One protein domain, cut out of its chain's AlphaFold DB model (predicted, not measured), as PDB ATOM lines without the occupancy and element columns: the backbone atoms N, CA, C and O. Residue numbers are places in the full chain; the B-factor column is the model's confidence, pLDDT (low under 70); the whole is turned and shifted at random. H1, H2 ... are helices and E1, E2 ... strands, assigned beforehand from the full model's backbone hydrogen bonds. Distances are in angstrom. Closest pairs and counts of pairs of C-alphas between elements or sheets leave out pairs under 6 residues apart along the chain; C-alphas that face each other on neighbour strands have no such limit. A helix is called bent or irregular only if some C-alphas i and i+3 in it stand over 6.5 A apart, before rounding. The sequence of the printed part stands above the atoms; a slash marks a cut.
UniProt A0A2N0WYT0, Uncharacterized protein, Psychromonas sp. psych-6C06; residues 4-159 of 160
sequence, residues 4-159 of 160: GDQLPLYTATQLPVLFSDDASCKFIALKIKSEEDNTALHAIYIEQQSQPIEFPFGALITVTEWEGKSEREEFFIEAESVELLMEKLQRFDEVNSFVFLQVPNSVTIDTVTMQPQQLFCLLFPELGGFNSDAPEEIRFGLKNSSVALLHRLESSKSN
ATOM      1  N   GLY A   4      48.304 -42.986 -25.223       60.50
ATOM      2  CA  GLY A   4      48.646 -42.924 -23.805       60.50
ATOM      3  C   GLY A   4      49.889 -43.729 -23.415       60.50
ATOM      4  O   GLY A   4      50.662 -43.261 -22.588       60.50
ATOM      5  N   ASP A   5      50.143 -44.879 -24.054       63.97
ATOM      6  CA  ASP A   5      51.322 -45.717 -23.765       63.97
ATOM      7  C   ASP A   5      52.652 -45.051 -24.192       63.97
ATOM      8  O   ASP A   5      53.726 -45.498 -23.793       63.97
ATOM      9  N   GLN A   6      52.602 -44.008 -25.030       69.94
ATOM     10  CA  GLN A   6      53.778 -43.255 -25.486       69.94
ATOM     11  C   GLN A   6      54.025 -41.981 -24.668       69.94
ATOM     12  O   GLN A   6      55.039 -41.313 -24.874       69.94
ATOM     13  N   LEU A   7      53.101 -41.618 -23.773       75.31
ATOM     14  CA  LEU A   7      53.228 -40.416 -22.960       75.31
ATOM     15  C   LEU A   7      54.192 -40.662 -21.788       75.31
ATOM     16  O   LEU A   7      54.114 -41.713 -21.146       75.31
ATOM     17  N   PRO A   8      55.081 -39.704 -21.471       83.12
ATOM     18  CA  PRO A   8      55.935 -39.795 -20.293       83.12
ATOM     19  C   PRO A   8      55.109 -39.929 -19.005       83.12
ATOM     20  O   PRO A   8      54.147 -39.181 -18.799       83.12
ATOM     21  N   LEU A   9      55.502 -40.880 -18.152       86.06
ATOM     22  CA  LEU A   9      54.839 -41.196 -16.885       86.06
ATOM     23  C   LEU A   9      55.575 -40.575 -15.700       86.06
ATOM     24  O   LEU A   9      56.802 -40.616 -15.639       86.06
ATOM     25  N   TYR A  10      54.813 -40.082 -14.723       89.44
ATOM     26  CA  TYR A  10      55.347 -39.397 -13.549       89.44
ATOM     27  C   TYR A  10      54.642 -39.804 -12.244       89.44
ATOM     28  O   TYR A  10      53.540 -40.369 -12.220       89.44
ATOM     29  N   THR A  11      55.299 -39.535 -11.117       87.44
ATOM     30  CA  THR A  11      54.719 -39.561  -9.769       87.44
ATOM     31  C   THR A  11      54.205 -38.179  -9.375       87.44
ATOM     32  O   THR A  11      54.740 -37.159  -9.802       87.44
ATOM     33  N   ALA A  12      53.247 -38.144  -8.445       88.44
ATOM     34  CA  ALA A  12      52.806 -36.918  -7.775       88.44
ATOM     35  C   ALA A  12      53.980 -36.071  -7.235       88.44
ATOM     36  O   ALA A  12      53.969 -34.850  -7.335       88.44
ATOM     37  N   THR A  13      55.021 -36.716  -6.701       88.56
ATOM     38  CA  THR A  13      56.197 -36.038  -6.134       88.56
ATOM     39  C   THR A  13      57.093 -35.357  -7.171       88.56
ATOM     40  O   THR A  13      57.861 -34.474  -6.804       88.56
ATOM     41  N   GLN A  14      57.010 -35.743  -8.448       90.69
ATOM     42  CA  GLN A  14      57.781 -35.131  -9.535       90.69
ATOM     43  C   GLN A  14      57.105 -33.875 -10.095       90.69
ATOM     44  O   GLN A  14      57.798 -33.005 -10.619       90.69
ATOM     45  N   LEU A  15      55.777 -33.755  -9.966       91.25
ATOM     46  CA  LEU A  15      55.009 -32.651 -10.549       91.25
ATOM     47  C   LEU A  15      55.539 -31.263 -10.158       91.25
ATOM     48  O   LEU A  15      55.715 -30.455 -11.065       91.25
ATOM     49  N   PRO A  16      55.859 -30.968  -8.882       91.94
ATOM     50  CA  PRO A  16      56.360 -29.644  -8.522       91.94
ATOM     51  C   PRO A  16      57.626 -29.221  -9.274       91.94
ATOM     52  O   PRO A  16      57.746 -28.076  -9.707       91.94
ATOM     53  N   VAL A  17      58.547 -30.165  -9.491       92.81
ATOM     54  CA  VAL A  17      59.782 -29.913 -10.246       92.81
ATOM     55  C   VAL A  17      59.463 -29.693 -11.724       92.81
ATOM     56  O   VAL A  17      59.929 -28.721 -12.306       92.81
ATOM     57  N   LEU A  18      58.594 -30.524 -12.310       92.81
ATOM     58  CA  LEU A  18      58.201 -30.407 -13.720       92.81
ATOM     59  C   LEU A  18      57.520 -29.066 -14.027       92.81
ATOM     60  O   LEU A  18      57.846 -28.430 -15.025       92.81
ATOM     61  N   PHE A  19      56.623 -28.608 -13.152       91.50
ATOM     62  CA  PHE A  19      55.974 -27.299 -13.284       91.50
ATOM     63  C   PHE A  19      56.930 -26.125 -13.042       91.50
ATOM     64  O   PHE A  19      56.705 -25.039 -13.573       91.50
ATOM     65  N   SER A  20      57.988 -26.324 -12.253       89.56
ATOM     66  CA  SER A  20      59.033 -25.311 -12.069       89.56
ATOM     67  C   SER A  20      59.915 -25.173 -13.313       89.56
ATOM     68  O   SER A  20      60.323 -24.061 -13.648       89.56
ATOM     69  N   ASP A  21      60.186 -26.284 -14.004       92.00
ATOM     70  CA  ASP A  21      60.984 -26.310 -15.233       92.00
ATOM     71  C   ASP A  21      60.195 -25.788 -16.450       92.00
ATOM     72  O   ASP A  21      60.739 -25.052 -17.277       92.00
ATOM     73  N   ASP A  22      58.909 -26.134 -16.553       91.56
ATOM     74  CA  ASP A  22      57.989 -25.654 -17.585       91.56
ATOM     75  C   ASP A  22      56.580 -25.469 -17.009       91.56
ATOM     76  O   ASP A  22      55.788 -26.404 -16.933       91.56
ATOM     77  N   ALA A  23      56.224 -24.234 -16.657       87.19
ATOM     78  CA  ALA A  23      54.913 -23.931 -16.082       87.19
ATOM     79  C   ALA A  23      53.736 -24.193 -17.047       87.19
ATOM     80  O   ALA A  23      52.599 -24.329 -16.603       87.19
ATOM     81  N   SER A  24      53.998 -24.314 -18.355       89.56
ATOM     82  CA  SER A  24      52.970 -24.593 -19.363       89.56
ATOM     83  C   SER A  24      52.611 -26.073 -19.490       89.56
ATOM     84  O   SER A  24      51.676 -26.408 -20.223       89.56
ATOM     85  N   CYS A  25      53.339 -26.956 -18.796       92.06
ATOM     86  CA  CYS A  25      53.066 -28.382 -18.820       92.06
ATOM     87  C   CYS A  25      51.693 -28.713 -18.212       92.06
ATOM     88  O   CYS A  25      51.130 -27.981 -17.395       92.06
ATOM     89  N   LYS A  26      51.119 -29.824 -18.675       92.81
ATOM     90  CA  LYS A  26      49.760 -30.254 -18.337       92.81
ATOM     91  C   LYS A  26      49.765 -31.738 -18.081       92.81
ATOM     92  O   LYS A  26      50.433 -32.480 -18.807       92.81
ATOM     93  N   PHE A  27      48.999 -32.173 -17.094       92.94
ATOM     94  CA  PHE A  27      48.971 -33.576 -16.704       92.94
ATOM     95  C   PHE A  27      47.558 -34.112 -16.614       92.94
ATOM     96  O   PHE A  27      46.641 -33.430 -16.167       92.94
ATOM     97  N   ILE A  28      47.418 -35.378 -16.990       92.12
ATOM     98  CA  ILE A  28      46.286 -36.211 -16.613       92.12
ATOM     99  C   ILE A  28      46.779 -37.259 -15.629       92.12
ATOM    100  O   ILE A  28      47.793 -37.907 -15.867       92.12
ATOM    101  N   ALA A  29      46.051 -37.439 -14.542       91.50
ATOM    102  CA  ALA A  29      46.271 -38.476 -13.561       91.50
ATOM    103  C   ALA A  29      45.103 -39.458 -13.598       91.50
ATOM    104  O   ALA A  29      43.951 -39.029 -13.615       91.50
ATOM    105  N   LEU A  30      45.386 -40.758 -13.581       90.69
ATOM    106  CA  LEU A  30      44.365 -41.805 -13.516       90.69
ATOM    107  C   LEU A  30      44.584 -42.692 -12.290       90.69
ATOM    108  O   LEU A  30      45.722 -43.030 -11.955       90.69
ATOM    109  N   LYS A  31      43.481 -43.081 -11.652       91.69
ATOM    110  CA  LYS A  31      43.421 -44.064 -10.567       91.69
ATOM    111  C   LYS A  31      42.094 -44.810 -10.640       91.69
ATOM    112  O   LYS A  31      41.058 -44.218 -10.930       91.69
ATOM    113  N   ILE A  32      42.110 -46.100 -10.328       89.06
ATOM    114  CA  ILE A  32      40.891 -46.867 -10.073       89.06
ATOM    115  C   ILE A  32      40.803 -47.117  -8.581       89.06
ATOM    116  O   ILE A  32      41.733 -47.647  -7.975       89.06
ATOM    117  N   LYS A  33      39.674 -46.730  -7.996       88.38
ATOM    118  CA  LYS A  33      39.353 -47.026  -6.606       88.38
ATOM    119  C   LYS A  33      38.329 -48.150  -6.583       88.38
ATOM    120  O   LYS A  33      37.269 -48.024  -7.192       88.38
ATOM    121  N   SER A  34      38.658 -49.249  -5.912       84.50
ATOM    122  CA  SER A  34      37.750 -50.377  -5.695       84.50
ATOM    123  C   SER A  34      37.503 -50.546  -4.201       84.50
ATOM    124  O   SER A  34      38.416 -50.881  -3.451       84.50
ATOM    125  N   GLU A  35      36.268 -50.306  -3.788       82.19
ATOM    126  CA  GLU A  35      35.716 -50.577  -2.462       82.19
ATOM    127  C   GLU A  35      34.740 -51.766  -2.553       82.19
ATOM    128  O   GLU A  35      34.389 -52.182  -3.660       82.19
ATOM    129  N   GLU A  36      34.316 -52.335  -1.415       76.69
ATOM    130  CA  GLU A  36      33.507 -53.575  -1.365       76.69
ATOM    131  C   GLU A  36      32.288 -53.550  -2.300       76.69
ATOM    132  O   GLU A  36      32.022 -54.540  -2.977       76.69
ATOM    133  N   ASP A  37      31.618 -52.399  -2.401       71.38
ATOM    134  CA  ASP A  37      30.406 -52.212  -3.201       71.38
ATOM    135  C   ASP A  37      30.548 -51.127  -4.278       71.38
ATOM    136  O   ASP A  37      29.550 -50.693  -4.849       71.38
ATOM    137  N   ASN A  38      31.745 -50.607  -4.548       79.06
ATOM    138  CA  ASN A  38      31.887 -49.530  -5.524       79.06
ATOM    139  C   ASN A  38      33.222 -49.617  -6.247       79.06
ATOM    140  O   ASN A  38      34.272 -49.819  -5.648       79.06
ATOM    141  N   THR A  39      33.204 -49.456  -7.562       85.62
ATOM    142  CA  THR A  39      34.429 -49.232  -8.323       85.62
ATOM    143  C   THR A  39      34.253 -47.963  -9.128       85.62
ATOM    144  O   THR A  39      33.253 -47.828  -9.835       85.62
ATOM    145  N   ALA A  40      35.236 -47.069  -9.053       87.88
ATOM    146  CA  ALA A  40      35.199 -45.774  -9.714       87.88
ATOM    147  C   ALA A  40      36.527 -45.433 -10.399       87.88
ATOM    148  O   ALA A  40      37.609 -45.752  -9.892       87.88
ATOM    149  N   LEU A  41      36.435 -44.791 -11.566       88.25
ATOM    150  CA  LEU A  41      37.564 -44.163 -12.240       88.25
ATOM    151  C   LEU A  41      37.705 -42.754 -11.691       88.25
ATOM    152  O   LEU A  41      36.790 -41.943 -11.827       88.25
ATOM    153  N   HIS A  42      38.856 -42.469 -11.106       91.00
ATOM    154  CA  HIS A  42      39.238 -41.130 -10.706       91.00
ATOM    155  C   HIS A  42      40.200 -40.602 -11.765       91.00
ATOM    156  O   HIS A  42      41.245 -41.205 -12.030       91.00
ATOM    157  N   ALA A  43      39.842 -39.480 -12.373       89.88
ATOM    158  CA  ALA A  43      40.684 -38.770 -13.316       89.88
ATOM    159  C   ALA A  43      40.940 -37.354 -12.804       89.88
ATOM    160  O   ALA A  43      40.018 -36.680 -12.352       89.88
ATOM    161  N   ILE A  44      42.188 -36.903 -12.875       92.25
ATOM    162  CA  ILE A  44      42.581 -35.543 -12.506       92.25
ATOM    163  C   ILE A  44      43.235 -34.915 -13.723       92.25
ATOM    164  O   ILE A  44      44.168 -35.483 -14.273       92.25
ATOM    165  N   TYR A  45      42.782 -33.746 -14.135       93.00
ATOM    166  CA  TYR A  45      43.497 -32.900 -15.078       93.00
ATOM    167  C   TYR A  45      44.127 -31.738 -14.320       93.00
ATOM    168  O   TYR A  45      43.445 -31.129 -13.502       93.00
ATOM    169  N   ILE A  46      45.398 -31.433 -14.578       93.75
ATOM    170  CA  ILE A  46      46.154 -30.369 -13.908       93.75
ATOM    171  C   ILE A  46      46.794 -29.468 -14.959       93.75
ATOM    172  O   ILE A  46      47.489 -29.958 -15.852       93.75
ATOM    173  N   GLU A  47      46.616 -28.157 -14.815       93.81
ATOM    174  CA  GLU A  47      47.326 -27.157 -15.613       93.81
ATOM    175  C   GLU A  47      47.617 -25.878 -14.821       93.81
ATOM    176  O   GLU A  47      46.947 -25.566 -13.831       93.81
ATOM    177  N   GLN A  48      48.589 -25.101 -15.304       91.81
ATOM    178  CA  GLN A  48      48.616 -23.671 -15.028       91.81
ATOM    179  C   GLN A  48      47.558 -23.000 -15.908       91.81
ATOM    180  O   GLN A  48      47.585 -23.114 -17.137       91.81
ATOM    181  N   GLN A  49      46.604 -22.322 -15.288       84.62
ATOM    182  CA  GLN A  49      45.521 -21.689 -16.016       84.62
ATOM    183  C   GLN A  49      46.027 -20.418 -16.718       84.62
ATOM    184  O   GLN A  49      46.924 -19.718 -16.245       84.62
ATOM    185  N   SER A  50      45.398 -20.076 -17.842       77.31
ATOM    186  CA  SER A  50      45.816 -18.943 -18.683       77.31
ATOM    187  C   SER A  50      45.525 -17.565 -18.063       77.31
ATOM    188  O   SER A  50      46.122 -16.571 -18.477       77.31
ATOM    189  N   GLN A  51      44.570 -17.481 -17.126       73.31
ATOM    190  CA  GLN A  51      44.103 -16.226 -16.519       73.31
ATOM    191  C   GLN A  51      43.768 -16.279 -15.003       73.31
ATOM    192  O   GLN A  51      42.663 -15.883 -14.631       73.31
ATOM    193  N   PRO A  52      44.681 -16.659 -14.089       62.00
ATOM    194  CA  PRO A  52      44.494 -16.304 -12.674       62.00
ATOM    195  C   PRO A  52      45.543 -15.307 -12.204       62.00
ATOM    196  O   PRO A  52      46.742 -15.499 -12.395       62.00
ATOM    197  N   ILE A  53      45.079 -14.252 -11.536       66.25
ATOM    198  CA  ILE A  53      45.955 -13.316 -10.819       66.25
ATOM    199  C   ILE A  53      46.309 -13.874  -9.425       66.25
ATOM    200  O   ILE A  53      47.378 -13.563  -8.911       66.25
ATOM    201  N   GLU A  54      45.449 -14.716  -8.834       82.56
ATOM    202  CA  GLU A  54      45.581 -15.174  -7.438       82.56
ATOM    203  C   GLU A  54      45.886 -16.681  -7.310       82.56
ATOM    204  O   GLU A  54      46.776 -17.055  -6.553       82.56
ATOM    205  N   PHE A  55      45.243 -17.551  -8.103       89.25
ATOM    206  CA  PHE A  55      45.438 -19.011  -8.040       89.25
ATOM    207  C   PHE A  55      45.829 -19.606  -9.406       89.25
ATOM    208  O   PHE A  55      44.976 -20.146 -10.107       89.25
ATOM    209  N   PRO A  56      47.101 -19.478  -9.834       90.44
ATOM    210  CA  PRO A  56      47.542 -19.845 -11.179       90.44
ATOM    211  C   PRO A  56      47.412 -21.336 -11.506       90.44
ATOM    212  O   PRO A  56      47.386 -21.675 -12.685       90.44
ATOM    213  N   PHE A  57      47.331 -22.226 -10.516       92.62
ATOM    214  CA  PHE A  57      47.259 -23.671 -10.744       92.62
ATOM    215  C   PHE A  57      45.854 -24.199 -10.468       92.62
ATOM    216  O   PHE A  57      45.277 -23.920  -9.417       92.62
ATOM    217  N   GLY A  58      45.319 -24.988 -11.400       92.06
ATOM    218  CA  GLY A  58      43.998 -25.603 -11.300       92.06
ATOM    219  C   GLY A  58      44.049 -27.111 -11.513       92.06
ATOM    220  O   GLY A  58      44.853 -27.614 -12.300       92.06
ATOM    221  N   ALA A  59      43.159 -27.824 -10.828       93.19
ATOM    222  CA  ALA A  59      42.883 -29.228 -11.064       93.19
ATOM    223  C   ALA A  59      41.380 -29.469 -11.230       93.19
ATOM    224  O   ALA A  59      40.590 -29.092 -10.362       93.19
ATOM    225  N   LEU A  60      41.001 -30.142 -12.316       92.12
ATOM    226  CA  LEU A  60      39.666 -30.701 -12.504       92.12
ATOM    227  C   LEU A  60      39.711 -32.184 -12.155       92.12
ATOM    228  O   LEU A  60      40.480 -32.941 -12.745       92.12
ATOM    229  N   ILE A  61      38.870 -32.599 -11.221       90.94
ATOM    230  CA  ILE A  61      38.739 -33.984 -10.793       90.94
ATOM    231  C   ILE A  61      37.404 -34.501 -11.307       90.94
ATOM    232  O   ILE A  61      36.373 -33.860 -11.123       90.94
ATOM    233  N   THR A  62      37.417 -35.665 -11.938       88.44
ATOM    234  CA  THR A  62      36.224 -36.384 -12.374       88.44
ATOM    235  C   THR A  62      36.208 -37.754 -11.715       88.44
ATOM    236  O   THR A  62      37.184 -38.500 -11.825       88.44
ATOM    237  N   VAL A  63      35.088 -38.098 -11.083       87.62
ATOM    238  CA  VAL A  63      34.833 -39.434 -10.541       87.62
ATOM    239  C   VAL A  63      33.697 -40.072 -11.330       87.62
ATOM    240  O   VAL A  63      32.648 -39.471 -11.554       87.62
ATOM    241  N   THR A  64      33.927 -41.285 -11.824       84.19
ATOM    242  CA  THR A  64      32.945 -42.032 -12.618       84.19
ATOM    243  C   THR A  64      32.791 -43.444 -12.068       84.19
ATOM    244  O   THR A  64      33.691 -44.270 -12.219       84.19
ATOM    245  N   GLU A  65      31.656 -43.726 -11.429       83.56
ATOM    246  CA  GLU A  65      31.340 -45.038 -10.852       83.56
ATOM    247  C   GLU A  65      30.779 -46.016 -11.882       83.56
ATOM    248  O   GLU A  65      29.778 -45.720 -12.528       83.56
ATOM    249  N   TRP A  66      31.334 -47.230 -11.970       77.81
ATOM    250  CA  TRP A  66      30.888 -48.241 -12.942       77.81
ATOM    251  C   TRP A  66      29.524 -48.855 -12.654       77.81
ATOM    252  O   TRP A  66      28.831 -49.263 -13.586       77.81
ATOM    253  N   GLU A  67      29.137 -48.930 -11.385       74.25
ATOM    254  CA  GLU A  67      27.848 -49.502 -10.987       74.25
ATOM    255  C   GLU A  67      26.718 -48.462 -10.995       74.25
ATOM    256  O   GLU A  67      25.560 -48.833 -10.807       74.25
ATOM    257  N   GLY A  68      27.032 -47.186 -11.266       63.97
ATOM    258  CA  GLY A  68      26.051 -46.105 -11.387       63.97
ATOM    259  C   GLY A  68      25.251 -45.864 -10.107       63.97
ATOM    260  O   GLY A  68      24.070 -45.526 -10.185       63.97
ATOM    261  N   LYS A  69      25.858 -46.099  -8.936       64.12
ATOM    262  CA  LYS A  69      25.202 -45.864  -7.642       64.12
ATOM    263  C   LYS A  69      25.121 -44.369  -7.328       64.12
ATOM    264  O   LYS A  69      24.217 -43.968  -6.595       64.12
ATOM    265  N   SER A  70      25.993 -43.556  -7.923       61.88
ATOM    266  CA  SER A  70      25.947 -42.096  -7.878       61.88
ATOM    267  C   SER A  70      25.988 -41.448  -9.268       61.88
ATOM    268  O   SER A  70      26.362 -42.062 -10.274       61.88
ATOM    269  N   GLU A  71      25.544 -40.190  -9.324       68.56
ATOM    270  CA  GLU A  71      25.776 -39.331 -10.483       68.56
ATOM    271  C   GLU A  71      27.275 -39.050 -10.628       68.56
ATOM    272  O   GLU A  71      28.030 -39.069  -9.661       68.56
ATOM    273  N   ARG A  72      27.711 -38.762 -11.856       75.62
ATOM    274  CA  ARG A  72      29.079 -38.321 -12.124       75.62
ATOM    275  C   ARG A  72      29.405 -37.091 -11.276       75.62
ATOM    276  O   ARG A  72      28.723 -36.073 -11.383       75.62
ATOM    277  N   GLU A  73      30.497 -37.165 -10.525       83.56
ATOM    278  CA  GLU A  73      30.962 -36.058  -9.694       83.56
ATOM    279  C   GLU A  73      32.133 -35.330 -10.353       83.56
ATOM    280  O   GLU A  73      33.054 -35.943 -10.908       83.56
ATOM    281  N   GLU A  74      32.101 -34.003 -10.266       86.56
ATOM    282  CA  GLU A  74      33.165 -33.126 -10.734       86.56
ATOM    283  C   GLU A  74      33.554 -32.149  -9.632       86.56
ATOM    284  O   GLU A  74      32.706 -31.474  -9.047       86.56
ATOM    285  N   PHE A  75      34.852 -32.060  -9.366       89.31
ATOM    286  CA  PHE A  75      35.406 -31.147  -8.376       89.31
ATOM    287  C   PHE A  75      36.473 -30.283  -9.024       89.31
ATOM    288  O   PHE A  75      37.258 -30.753  -9.847       89.31
ATOM    289  N   PHE A  76      36.529 -29.024  -8.610       91.19
ATOM    290  CA  PHE A  76      37.537 -28.089  -9.072       91.19
ATOM    291  C   PHE A  76      38.337 -27.560  -7.885       91.19
ATOM    292  O   PHE A  76      37.765 -27.123  -6.884       91.19
ATOM    293  N   ILE A  77      39.664 -27.646  -7.978       91.88
ATOM    294  CA  ILE A  77      40.593 -27.212  -6.934       91.88
ATOM    295  C   ILE A  77      41.599 -26.244  -7.542       91.88
ATOM    296  O   ILE A  77      42.255 -26.563  -8.526       91.88
ATOM    297  N   GLU A  78      41.775 -25.096  -6.899       93.50
ATOM    298  CA  GLU A  78      42.741 -24.076  -7.312       93.50
ATOM    299  C   GLU A  78      43.772 -23.821  -6.214       93.50
ATOM    300  O   GLU A  78      43.492 -24.004  -5.021       93.50
ATOM    301  N   ALA A  79      44.976 -23.393  -6.587       93.69
ATOM    302  CA  ALA A  79      46.031 -23.047  -5.641       93.69
ATOM    303  C   ALA A  79      47.013 -21.993  -6.176       93.69
ATOM    304  O   ALA A  79      47.171 -21.803  -7.382       93.69
ATOM    305  N   GLU A  80      47.698 -21.335  -5.236       93.50
ATOM    306  CA  GLU A  80      48.724 -20.314  -5.501       93.50
ATOM    307  C   GLU A  80      50.009 -20.921  -6.087       93.50
ATOM    308  O   GLU A  80      50.728 -20.275  -6.846       93.50
ATOM    309  N   SER A  81      50.290 -22.182  -5.745       91.38
ATOM    310  CA  SER A  81      51.441 -22.941  -6.224       91.38
ATOM    311  C   SER A  81      51.065 -24.395  -6.496       91.38
ATOM    312  O   SER A  81      50.067 -24.908  -5.974       91.38
ATOM    313  N   VAL A  82      51.887 -25.077  -7.290       91.88
ATOM    314  CA  VAL A  82      51.723 -26.506  -7.567       91.88
ATOM    315  C   VAL A  82      51.876 -27.351  -6.299       91.88
ATOM    316  O   VAL A  82      51.135 -28.308  -6.115       91.88
ATOM    317  N   GLU A  83      52.766 -26.992  -5.372       93.12
ATOM    318  CA  GLU A  83      52.948 -27.707  -4.102       93.12
ATOM    319  C   GLU A  83      51.674 -27.664  -3.263       93.12
ATOM    320  O   GLU A  83      51.229 -28.695  -2.757       93.12
ATOM    321  N   LEU A  84      51.053 -26.486  -3.164       93.94
ATOM    322  CA  LEU A  84      49.781 -26.319  -2.469       93.94
ATOM    323  C   LEU A  84      48.650 -27.061  -3.184       93.94
ATOM    324  O   LEU A  84      47.777 -27.622  -2.521       93.94
ATOM    325  N   LEU A  85      48.657 -27.104  -4.520       94.38
ATOM    326  CA  LEU A  85      47.700 -27.908  -5.277       94.38
ATOM    327  C   LEU A  85      47.858 -29.397  -4.951       94.38
ATOM    328  O   LEU A  85      46.874 -30.057  -4.627       94.38
ATOM    329  N   MET A  86      49.089 -29.912  -4.964       93.56
ATOM    330  CA  MET A  86      49.384 -31.304  -4.625       93.56
ATOM    331  C   MET A  86      49.002 -31.633  -3.180       93.56
ATOM    332  O   MET A  86      48.464 -32.709  -2.924       93.56
ATOM    333  N   GLU A  87      49.208 -30.709  -2.240       93.38
ATOM    334  CA  GLU A  87      48.758 -30.868  -0.856       93.38
ATOM    335  C   GLU A  87      47.227 -30.950  -0.764       93.38
ATOM    336  O   GLU A  87      46.693 -31.833  -0.088       93.38
ATOM    337  N   LYS A  88      46.499 -30.070  -1.466       94.56
ATOM    338  CA  LYS A  88      45.030 -30.116  -1.524       94.56
ATOM    339  C   LYS A  88      44.537 -31.422  -2.153       94.56
ATOM    340  O   LYS A  88      43.625 -32.040  -1.609       94.56
ATOM    341  N   LEU A  89      45.171 -31.876  -3.233       92.81
ATOM    342  CA  LEU A  89      44.857 -33.151  -3.882       92.81
ATOM    343  C   LEU A  89      45.126 -34.345  -2.962       92.81
ATOM    344  O   LEU A  89      44.300 -35.246  -2.901       92.81
ATOM    345  N   GLN A  90      46.214 -34.328  -2.188       92.38
ATOM    346  CA  GLN A  90      46.530 -35.371  -1.205       92.38
ATOM    347  C   GLN A  90      45.497 -35.457  -0.067       92.38
ATOM    348  O   GLN A  90      45.328 -36.519   0.534       92.38
ATOM    349  N   ARG A  91      44.825 -34.347   0.263       89.81
ATOM    350  CA  ARG A  91      43.710 -34.329   1.227       89.81
ATOM    351  C   ARG A  91      42.400 -34.822   0.611       89.81
ATOM    352  O   ARG A  91      41.552 -35.309   1.349       89.81
ATOM    353  N   PHE A  92      42.235 -34.660  -0.701       86.31
ATOM    354  CA  PHE A  92      41.065 -35.131  -1.438       86.31
ATOM    355  C   PHE A  92      41.119 -36.650  -1.666       86.31
ATOM    356  O   PHE A  92      40.145 -37.350  -1.408       86.31
ATOM    357  N   ASP A  93      42.265 -37.165  -2.112       86.75
ATOM    358  CA  ASP A  93      42.495 -38.586  -2.379       86.75
ATOM    359  C   ASP A  93      43.984 -38.920  -2.170       86.75
ATOM    360  O   ASP A  93      44.835 -38.040  -2.043       86.75
ATOM    361  N   GLU A  94      44.339 -40.200  -2.147       88.25
ATOM    362  CA  GLU A  94      45.721 -40.671  -2.067       88.25
ATOM    363  C   GLU A  94      46.473 -40.365  -3.371       88.25
ATOM    364  O   GLU A  94      46.744 -41.255  -4.178       88.25
ATOM    365  N   VAL A  95      46.823 -39.098  -3.594       87.44
ATOM    366  CA  VAL A  95      47.355 -38.594  -4.870       87.44
ATOM    367  C   VAL A  95      48.605 -39.349  -5.348       87.44
ATOM    368  O   VAL A  95      48.826 -39.508  -6.543       87.44
ATOM    369  N   ASN A  96      49.393 -39.910  -4.426       86.12
ATOM    370  CA  ASN A  96      50.571 -40.725  -4.742       86.12
ATOM    371  C   ASN A  96      50.257 -42.050  -5.464       86.12
ATOM    372  O   ASN A  96      51.141 -42.602  -6.117       86.12
ATOM    373  N   SER A  97      49.021 -42.544  -5.359       87.44
ATOM    374  CA  SER A  97      48.548 -43.743  -6.065       87.44
ATOM    375  C   SER A  97      48.120 -43.471  -7.509       87.44
ATOM    376  O   SER A  97      47.870 -44.411  -8.254       87.44
ATOM    377  N   PHE A  98      48.061 -42.207  -7.933       91.00
ATOM    378  CA  PHE A  98      47.743 -41.878  -9.315       91.00
ATOM    379  C   PHE A  98      48.953 -42.086 -10.230       91.00
ATOM    380  O   PHE A  98      50.115 -41.827  -9.879       91.00
ATOM    381  N   VAL A  99      48.659 -42.498 -11.459       88.44
ATOM    382  CA  VAL A  99      49.612 -42.451 -12.565       88.44
ATOM    383  C   VAL A  99      49.421 -41.141 -13.307       88.44
ATOM    384  O   VAL A  99      48.350 -40.918 -13.859       88.44
ATOM    385  N   PHE A 100      50.454 -40.299 -13.330       91.44
ATOM    386  CA  PHE A 100      50.433 -39.021 -14.038       91.44
ATOM    387  C   PHE A 100      51.057 -39.166 -15.419       91.44
ATOM    388  O   PHE A 100      52.119 -39.766 -15.559       91.44
ATOM    389  N   LEU A 101      50.414 -38.578 -16.420       90.88
ATOM    390  CA  LEU A 101      50.849 -38.540 -17.807       90.88
ATOM    391  C   LEU A 101      50.859 -37.093 -18.276       90.88
ATOM    392  O   LEU A 101      49.872 -36.380 -18.091       90.88
ATOM    393  N   GLN A 102      51.947 -36.664 -18.905       90.19
ATOM    394  CA  GLN A 102      51.984 -35.341 -19.527       90.19
ATOM    395  C   GLN A 102      51.182 -35.350 -20.830       90.19
ATOM    396  O   GLN A 102      51.338 -36.253 -21.651       90.19
ATOM    397  N   VAL A 103      50.335 -34.341 -21.034       87.56
ATOM    398  CA  VAL A 103      49.467 -34.226 -22.217       87.56
ATOM    399  C   VAL A 103      49.841 -33.030 -23.097       87.56
ATOM    400  O   VAL A 103      50.488 -32.097 -22.620       87.56
ATOM    401  N   PRO A 104      49.455 -33.026 -24.389       85.31
ATOM    402  CA  PRO A 104      49.758 -31.916 -25.289       85.31
ATOM    403  C   PRO A 104      49.116 -30.593 -24.855       85.31
ATOM    404  O   PRO A 104      47.967 -30.564 -24.420       85.31
ATOM    405  N   ASN A 105      49.804 -29.478 -25.120       84.00
ATOM    406  CA  ASN A 105      49.344 -28.130 -24.756       84.00
ATOM    407  C   ASN A 105      48.009 -27.710 -25.391       84.00
ATOM    408  O   ASN A 105      47.368 -26.784 -24.891       84.00
ATOM    409  N   SER A 106      47.582 -28.386 -26.464       83.81
ATOM    410  CA  SER A 106      46.278 -28.186 -27.106       83.81
ATOM    411  C   SER A 106      45.094 -28.604 -26.232       83.81
ATOM    412  O   SER A 106      43.976 -28.175 -26.493       83.81
ATOM    413  N   VAL A 107      45.322 -29.459 -25.234       84.06
ATOM    414  CA  VAL A 107      44.325 -29.815 -24.221       84.06
ATOM    415  C   VAL A 107      44.280 -28.683 -23.202       84.06
ATOM    416  O   VAL A 107      45.324 -28.308 -22.692       84.06
ATOM    417  N   THR A 108      43.118 -28.107 -22.924       83.44
ATOM    418  CA  THR A 108      42.933 -27.061 -21.896       83.44
ATOM    419  C   THR A 108      41.892 -27.488 -20.877       83.44
ATOM    420  O   THR A 108      41.057 -28.347 -21.183       83.44
ATOM    421  N   ILE A 109      41.870 -26.853 -19.702       81.50
ATOM    422  CA  ILE A 109      40.835 -27.159 -18.714       81.50
ATOM    423  C   ILE A 109      39.432 -26.954 -19.275       81.50
ATOM    424  O   ILE A 109      38.582 -27.805 -19.064       81.50
ATOM    425  N   ASP A 110      39.204 -25.922 -20.090       78.94
ATOM    426  CA  ASP A 110      37.909 -25.692 -20.738       78.94
ATOM    427  C   ASP A 110      37.500 -26.875 -21.626       78.94
ATOM    428  O   ASP A 110      36.363 -27.344 -21.566       78.94
ATOM    429  N   THR A 111      38.437 -27.411 -22.419       76.06
ATOM    430  CA  THR A 111      38.158 -28.584 -23.263       76.06
ATOM    431  C   THR A 111      37.869 -29.830 -22.433       76.06
ATOM    432  O   THR A 111      36.985 -30.613 -22.792       76.06
ATOM    433  N   VAL A 112      38.572 -29.995 -21.309       79.00
ATOM    434  CA  VAL A 112      38.369 -31.124 -20.399       79.00
ATOM    435  C   VAL A 112      37.040 -30.970 -19.669       79.00
ATOM    436  O   VAL A 112      36.335 -31.951 -19.538       79.00
ATOM    437  N   THR A 113      36.635 -29.772 -19.257       75.88
ATOM    438  CA  THR A 113      35.348 -29.538 -18.584       75.88
ATOM    439  C   THR A 113      34.171 -29.743 -19.540       75.88
ATOM    440  O   THR A 113      33.154 -30.317 -19.164       75.88
ATOM    441  N   MET A 114      34.292 -29.323 -20.804       75.44
ATOM    442  CA  MET A 114      33.202 -29.453 -21.779       75.44
ATOM    443  C   MET A 114      32.995 -30.886 -22.282       75.44
ATOM    444  O   MET A 114      31.854 -31.303 -22.488       75.44
ATOM    445  N   GLN A 115      34.076 -31.628 -22.553       73.88
ATOM    446  CA  GLN A 115      34.015 -32.993 -23.104       73.88
ATOM    447  C   GLN A 115      35.055 -33.944 -22.473       73.88
ATOM    448  O   GLN A 115      35.828 -34.600 -23.181       73.88
ATOM    449  N   PRO A 116      35.043 -34.093 -21.141       71.31
ATOM    450  CA  PRO A 116      36.084 -34.793 -20.374       71.31
ATOM    451  C   PRO A 116      36.272 -36.227 -20.845       71.31
ATOM    452  O   PRO A 116      37.370 -36.680 -21.151       71.31
ATOM    453  N   GLN A 117      35.159 -36.938 -20.974       72.38
ATOM    454  CA  GLN A 117      35.151 -38.334 -21.368       72.38
ATOM    455  C   GLN A 117      35.699 -38.540 -22.781       72.38
ATOM    456  O   GLN A 117      36.455 -39.475 -23.011       72.38
ATOM    457  N   GLN A 118      35.359 -37.667 -23.732       76.25
ATOM    458  CA  GLN A 118      35.860 -37.793 -25.103       76.25
ATOM    459  C   GLN A 118      37.371 -37.582 -25.161       76.25
ATOM    460  O   GLN A 118      38.062 -38.319 -25.861       76.25
ATOM    461  N   LEU A 119      37.887 -36.623 -24.390       78.75
ATOM    462  CA  LEU A 119      39.318 -36.387 -24.272       78.75
ATOM    463  C   LEU A 119      40.039 -37.596 -23.663       78.75
ATOM    464  O   LEU A 119      41.016 -38.081 -24.239       78.75
ATOM    465  N   PHE A 120      39.545 -38.113 -22.534       77.62
ATOM    466  CA  PHE A 120      40.127 -39.296 -21.901       77.62
ATOM    467  C   PHE A 120      40.083 -40.509 -22.835       77.62
ATOM    468  O   PHE A 120      41.080 -41.209 -22.941       77.62
ATOM    469  N   CYS A 121      39.001 -40.707 -23.591       80.00
ATOM    470  CA  CYS A 121      38.894 -41.775 -24.589       80.00
ATOM    471  C   CYS A 121      39.823 -41.593 -25.794       80.00
ATOM    472  O   CYS A 121      40.254 -42.577 -26.389       80.00
ATOM    473  N   LEU A 122      40.133 -40.357 -26.185       79.94
ATOM    474  CA  LEU A 122      41.086 -40.092 -27.265       79.94
ATOM    475  C   LEU A 122      42.516 -40.458 -26.845       79.94
ATOM    476  O   LEU A 122      43.288 -40.979 -27.650       79.94
ATOM    477  N   LEU A 123      42.860 -40.199 -25.584       77.75
ATOM    478  CA  LEU A 123      44.162 -40.544 -25.013       77.75
ATOM    479  C   LEU A 123      44.247 -42.033 -24.646       77.75
ATOM    480  O   LEU A 123      45.270 -42.678 -24.890       77.75
ATOM    481  N   PHE A 124      43.145 -42.584 -24.141       83.19
ATOM    482  CA  PHE A 124      43.001 -43.947 -23.640       83.19
ATOM    483  C   PHE A 124      41.699 -44.578 -24.165       83.19
ATOM    484  O   PHE A 124      40.683 -44.601 -23.464       83.19
ATOM    485  N   PRO A 125      41.702 -45.115 -25.396       82.25
ATOM    486  CA  PRO A 125      40.521 -45.740 -25.992       82.25
ATOM    487  C   PRO A 125      39.910 -46.859 -25.138       82.25
ATOM    488  O   PRO A 125      38.707 -47.100 -25.209       82.25
ATOM    489  N   GLU A 126      40.724 -47.518 -24.309       84.00
ATOM    490  CA  GLU A 126      40.309 -48.569 -23.376       84.00
ATOM    491  C   GLU A 126      39.339 -48.089 -22.287       84.00
ATOM    492  O   GLU A 126      38.592 -48.910 -21.752       84.00
ATOM    493  N   LEU A 127      39.323 -46.786 -21.974       79.25
ATOM    494  CA  LEU A 127      38.369 -46.201 -21.025       79.25
ATOM    495  C   LEU A 127      36.948 -46.154 -21.587       79.25
ATOM    496  O   LEU A 127      36.000 -46.187 -20.808       79.25
ATOM    497  N   GLY A 128      36.822 -46.105 -22.919       75.88
ATOM    498  CA  GLY A 128      35.578 -46.151 -23.677       75.88
ATOM    499  C   GLY A 128      34.484 -45.154 -23.265       75.88
ATOM    500  O   GLY A 128      34.572 -44.363 -22.326       75.88
ATOM    501  N   GLY A 129      33.384 -45.181 -24.013       76.75
ATOM    502  CA  GLY A 129      32.199 -44.408 -23.667       76.75
ATOM    503  C   GLY A 129      31.506 -44.981 -22.430       76.75
ATOM    504  O   GLY A 129      30.617 -45.812 -22.572       76.75
ATOM    505  N   PHE A 130      31.886 -44.547 -21.230       72.06
ATOM    506  CA  PHE A 130      31.039 -44.625 -20.042       72.06
ATOM    507  C   PHE A 130      29.576 -44.217 -20.313       72.06
ATOM    508  O   PHE A 130      29.280 -43.066 -20.638       72.06
ATOM    509  N   ASN A 131      28.675 -45.184 -20.172       75.31
ATOM    510  CA  ASN A 131      27.230 -45.012 -20.206       75.31
ATOM    511  C   ASN A 131      26.658 -45.848 -19.055       75.31
ATOM    512  O   ASN A 131      26.731 -47.078 -19.096       75.31
ATOM    513  N   SER A 132      26.116 -45.186 -18.031       72.88
ATOM    514  CA  SER A 132      25.539 -45.849 -16.855       72.88
ATOM    515  C   SER A 132      24.367 -46.760 -17.216       72.88
ATOM    516  O   SER A 132      24.156 -47.760 -16.535       72.88
ATOM    517  N   ASP A 133      23.671 -46.472 -18.316       79.06
ATOM    518  CA  ASP A 133      22.514 -47.234 -18.794       79.06
ATOM    519  C   ASP A 133      22.907 -48.404 -19.710       79.06
ATOM    520  O   ASP A 133      22.046 -49.121 -20.229       79.06
ATOM    521  N   ALA A 134      24.207 -48.608 -19.954       82.12
ATOM    522  CA  ALA A 134      24.669 -49.740 -20.741       82.12
ATOM    523  C   ALA A 134      24.407 -51.075 -20.008       82.12
ATOM    524  O   ALA A 134      24.479 -51.133 -18.777       82.12
ATOM    525  N   PRO A 135      24.167 -52.170 -20.759       85.88
ATOM    526  CA  PRO A 135      24.106 -53.526 -20.219       85.88
ATOM    527  C   PRO A 135      25.267 -53.856 -19.274       85.88
ATOM    528  O   PRO A 135      26.399 -53.400 -19.471       85.88
ATOM    529  N   GLU A 136      24.995 -54.682 -18.264       83.94
ATOM    530  CA  GLU A 136      25.966 -55.062 -17.233       83.94
ATOM    531  C   GLU A 136      27.251 -55.640 -17.832       83.94
ATOM    532  O   GLU A 136      28.343 -55.264 -17.414       83.94
ATOM    533  N   GLU A 137      27.145 -56.460 -18.878       84.50
ATOM    534  CA  GLU A 137      28.291 -57.068 -19.555       84.50
ATOM    535  C   GLU A 137      29.203 -56.017 -20.200       84.50
ATOM    536  O   GLU A 137      30.428 -56.155 -20.186       84.50
ATOM    537  N   ILE A 138      28.616 -54.943 -20.736       83.69
ATOM    538  CA  ILE A 138      29.361 -53.833 -21.338       83.69
ATOM    539  C   ILE A 138      30.071 -53.034 -20.245       83.69
ATOM    540  O   ILE A 138      31.266 -52.756 -20.373       83.69
ATOM    541  N   ARG A 139      29.381 -52.717 -19.142       81.12
ATOM    542  CA  ARG A 139      29.981 -52.005 -17.999       81.12
ATOM    543  C   ARG A 139      31.104 -52.824 -17.356       81.12
ATOM    544  O   ARG A 139      32.167 -52.279 -17.061       81.12
ATOM    545  N   PHE A 140      30.920 -54.137 -17.226       83.50
ATOM    546  CA  PHE A 140      31.934 -55.067 -16.729       83.50
ATOM    547  C   PHE A 140      33.156 -55.150 -17.657       83.50
ATOM    548  O   PHE A 140      34.297 -55.096 -17.195       83.50
ATOM    549  N   GLY A 141      32.944 -55.219 -18.976       85.19
ATOM    550  CA  GLY A 141      34.026 -55.179 -19.964       85.19
ATOM    551  C   GLY A 141      34.834 -53.878 -19.912       85.19
ATOM    552  O   GLY A 141      36.067 -53.910 -19.972       85.19
ATOM    553  N   LEU A 142      34.153 -52.742 -19.734       83.69
ATOM    554  CA  LEU A 142      34.774 -51.422 -19.596       83.69
ATOM    555  C   LEU A 142      35.630 -51.320 -18.329       83.69
ATOM    556  O   LEU A 142      36.777 -50.870 -18.388       83.69
ATOM    557  N   LYS A 143      35.092 -51.792 -17.198       86.00
ATOM    558  CA  LYS A 143      35.803 -51.878 -15.916       86.00
ATOM    559  C   LYS A 143      37.102 -52.665 -16.072       86.00
ATOM    560  O   LYS A 143      38.171 -52.151 -15.760       86.00
ATOM    561  N   ASN A 144      37.036 -53.875 -16.625       88.38
ATOM    562  CA  ASN A 144      38.219 -54.726 -16.785       88.38
ATOM    563  C   ASN A 144      39.260 -54.122 -17.734       88.38
ATOM    564  O   ASN A 144      40.457 -54.215 -17.470       88.38
ATOM    565  N   SER A 145      38.814 -53.476 -18.813       88.00
ATOM    566  CA  SER A 145      39.707 -52.795 -19.761       88.00
ATOM    567  C   SER A 145      40.436 -51.623 -19.103       88.00
ATOM    568  O   SER A 145      41.643 -51.466 -19.282       88.00
ATOM    569  N   SER A 146      39.726 -50.856 -18.275       86.88
ATOM    570  CA  SER A 146      40.288 -49.731 -17.524       86.88
ATOM    571  C   SER A 146      41.278 -50.200 -16.453       86.88
ATOM    572  O   SER A 146      42.358 -49.628 -16.319       86.88
ATOM    573  N   VAL A 147      40.963 -51.285 -15.736       89.25
ATOM    574  CA  VAL A 147      41.880 -51.917 -14.767       89.25
ATOM    575  C   VAL A 147      43.143 -52.426 -15.456       89.25
ATOM    576  O   VAL A 147      44.251 -52.168 -14.986       89.25
ATOM    577  N   ALA A 148      43.002 -53.096 -16.601       89.75
ATOM    578  CA  ALA A 148      44.140 -53.583 -17.373       89.75
ATOM    579  C   ALA A 148      45.024 -52.439 -17.897       89.75
ATOM    580  O   ALA A 148      46.251 -52.565 -17.891       89.75
ATOM    581  N   LEU A 149      44.420 -51.327 -18.331       88.19
ATOM    582  CA  LEU A 149      45.140 -50.112 -18.708       88.19
ATOM    583  C   LEU A 149      45.955 -49.571 -17.529       88.19
ATOM    584  O   LEU A 149      47.157 -49.371 -17.676       88.19
ATOM    585  N   LEU A 150      45.335 -49.360 -16.365       87.81
ATOM    586  CA  LEU A 150      46.034 -48.760 -15.227       87.81
ATOM    587  C   LEU A 150      47.212 -49.630 -14.770       87.81
ATOM    588  O   LEU A 150      48.327 -49.130 -14.652       87.81
ATOM    589  N   HIS A 151      47.008 -50.945 -14.653       87.69
ATOM    590  CA  HIS A 151      48.073 -51.883 -14.290       87.69
ATOM    591  C   HIS A 151      49.251 -51.851 -15.284       87.69
ATOM    592  O   HIS A 151      50.420 -51.948 -14.894       87.69
ATOM    593  N   ARG A 152      48.976 -51.710 -16.588       87.62
ATOM    594  CA  ARG A 152      50.015 -51.544 -17.623       87.62
ATOM    595  C   ARG A 152      50.813 -50.257 -17.428       87.62
ATOM    596  O   ARG A 152      52.043 -50.292 -17.518       87.62
ATOM    597  N   LEU A 153      50.136 -49.139 -17.173       84.75
ATOM    598  CA  LEU A 153      50.791 -47.847 -16.971       84.75
ATOM    599  C   LEU A 153      51.651 -47.865 -15.693       84.75
ATOM    600  O   LEU A 153      52.814 -47.469 -15.721       84.75
ATOM    601  N   GLU A 154      51.141 -48.428 -14.598       84.00
ATOM    602  CA  GLU A 154      51.883 -48.603 -13.339       84.00
ATOM    603  C   GLU A 154      53.129 -49.485 -13.506       84.00
ATOM    604  O   GLU A 154      54.210 -49.156 -13.014       84.00
ATOM    605  N   SER A 155      53.011 -50.582 -14.259       82.19
ATOM    606  CA  SER A 155      54.147 -51.464 -14.559       82.19
ATOM    607  C   SER A 155      55.222 -50.754 -15.388       82.19
ATOM    608  O   SER A 155      56.413 -51.018 -15.231       82.19
ATOM    609  N   SER A 156      54.815 -49.826 -16.255       72.94
ATOM    610  CA  SER A 156      55.725 -49.054 -17.110       72.94
ATOM    611  C   SER A 156      56.496 -47.990 -16.322       72.94
ATOM    612  O   SER A 156      57.658 -47.728 -16.622       72.94
ATOM    613  N   LYS A 157      55.894 -47.453 -15.254       62.84
ATOM    614  CA  LYS A 157      56.522 -46.520 -14.304       62.84
ATOM    615  C   LYS A 157      57.690 -47.138 -13.528       62.84
ATOM    616  O   LYS A 157      58.589 -46.419 -13.125       62.84
ATOM    617  N   SER A 158      57.688 -48.458 -13.332       54.47
ATOM    618  CA  SER A 158      58.730 -49.173 -12.572       54.47
ATOM    619  C   SER A 158      60.004 -49.469 -13.381       54.47
ATOM    620  O   SER A 158      60.964 -49.996 -12.826       54.47
ATOM    621  N   ASN A 159      60.011 -49.168 -14.685       47.09
ATOM    622  CA  ASN A 159      61.151 -49.392 -15.583       47.09
ATOM    623  C   ASN A 159      61.969 -48.115 -15.872       47.09
ATOM    624  O   ASN A 159      62.841 -48.145 -16.742       47.09
TER     625      ASN A 159
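AT A GLANCE: This is residues 4 to 159 of the 160 residues of an uncharacterized protein of Psychromonas sp. psych-6C06 (UniProt A0A2N0WYT0). A twisted sheet of five antiparallel strands is the middle layer of this domain, with H1 and H2 covering one face and H3, H4 and the long H5 covering the other. H5 crosses E3, E2 and E1 slantwise, while E5 is a short strand at one edge. The 156 printed residues hold five named helices and five named strands, in the order H1 E1 E2 E3 E4 H2 E5 H3 H4 H5, and the sheet order is E4 E3 E2 E1 E5. The class is mixed, helices and strands; the whole is compact, with a radius of gyration of the C-alphas of 15.2 A and spans of 46 by 35 by 30 A.

HOW THE PARTS SIT: H1, residues 12 to 21, comes first. E1, residues 26 to 35, E2, 38 to 48, E3, 57 to 65, and E4, 73 to 79, form a meander, each strand the antiparallel neighbour of the one before, by three hairpins. N 29 and O 44 join E1 and E2 within hydrogen-bond range at 2.7 A; N 45 and O 60, 2.8 A, join E2 and E3; N 59 and O 77, 2.8 A, join E3 and E4. H2, residues 82 to 92, runs along the strands over E4 and E3 at a height over the sheet of 8.6 A; the closest C-alphas of H2 and E4 are those of Leu 85 and Ala 79, 5.2 A. H1, on the same face, touches H2 at a shallow tilt of 21 degrees, opposite ways; their closest C-alphas, of Pro 16 and Val 82, are 5.7 A apart. E5, residues 99 to 102, is an edge strand antiparallel to E1, with N 101 and O 28 at 2.8 A. On the opposite face from H2, H3, residues 109 to 114, runs along the strands over E3. H4, residues 116 to 123, is close to H3 but not clearly touching, with C-alphas 112 and 119 at 6.6 A, and runs across the strands, at 78 degrees to E1 on the local plane. H5, residues 136 to 157, on the same face and apart from H3 and H4, is only just slantwise to the strands, at 58 degrees to E1 on the local plane; its closest C-alpha to E1 is that of Val 147, 7.0 A from Ile 32. Every O i to N i+4 pair is within hydrogen-bond range in H2, H3, H4 and H5, and 4 of 6 in H1.

IN THESE COORDINATES: H1 begins at C-alpha 12, (52.806, -36.918, -7.775), and is irregular, but only just: C-alphas 13 and 16 are 6.8 A apart. E1 measures 29.4 A, E2 32.2 A, E3 26.6 A and E4 20.3 A. H5 measures 31.9 A and ends at C-alpha 157, (56.522, -46.520, -14.304).

THE WHOLE: The C-alphas farthest apart, of Ile 53 and Glu 137, are 48.0 A apart. The printed part has no cut, and its one long link is H4 to H5. Mean pLDDT of the printed part is 84.1; residues 4 to 6, 52 to 53, 68 to 71 and 157 to 159 are under 70.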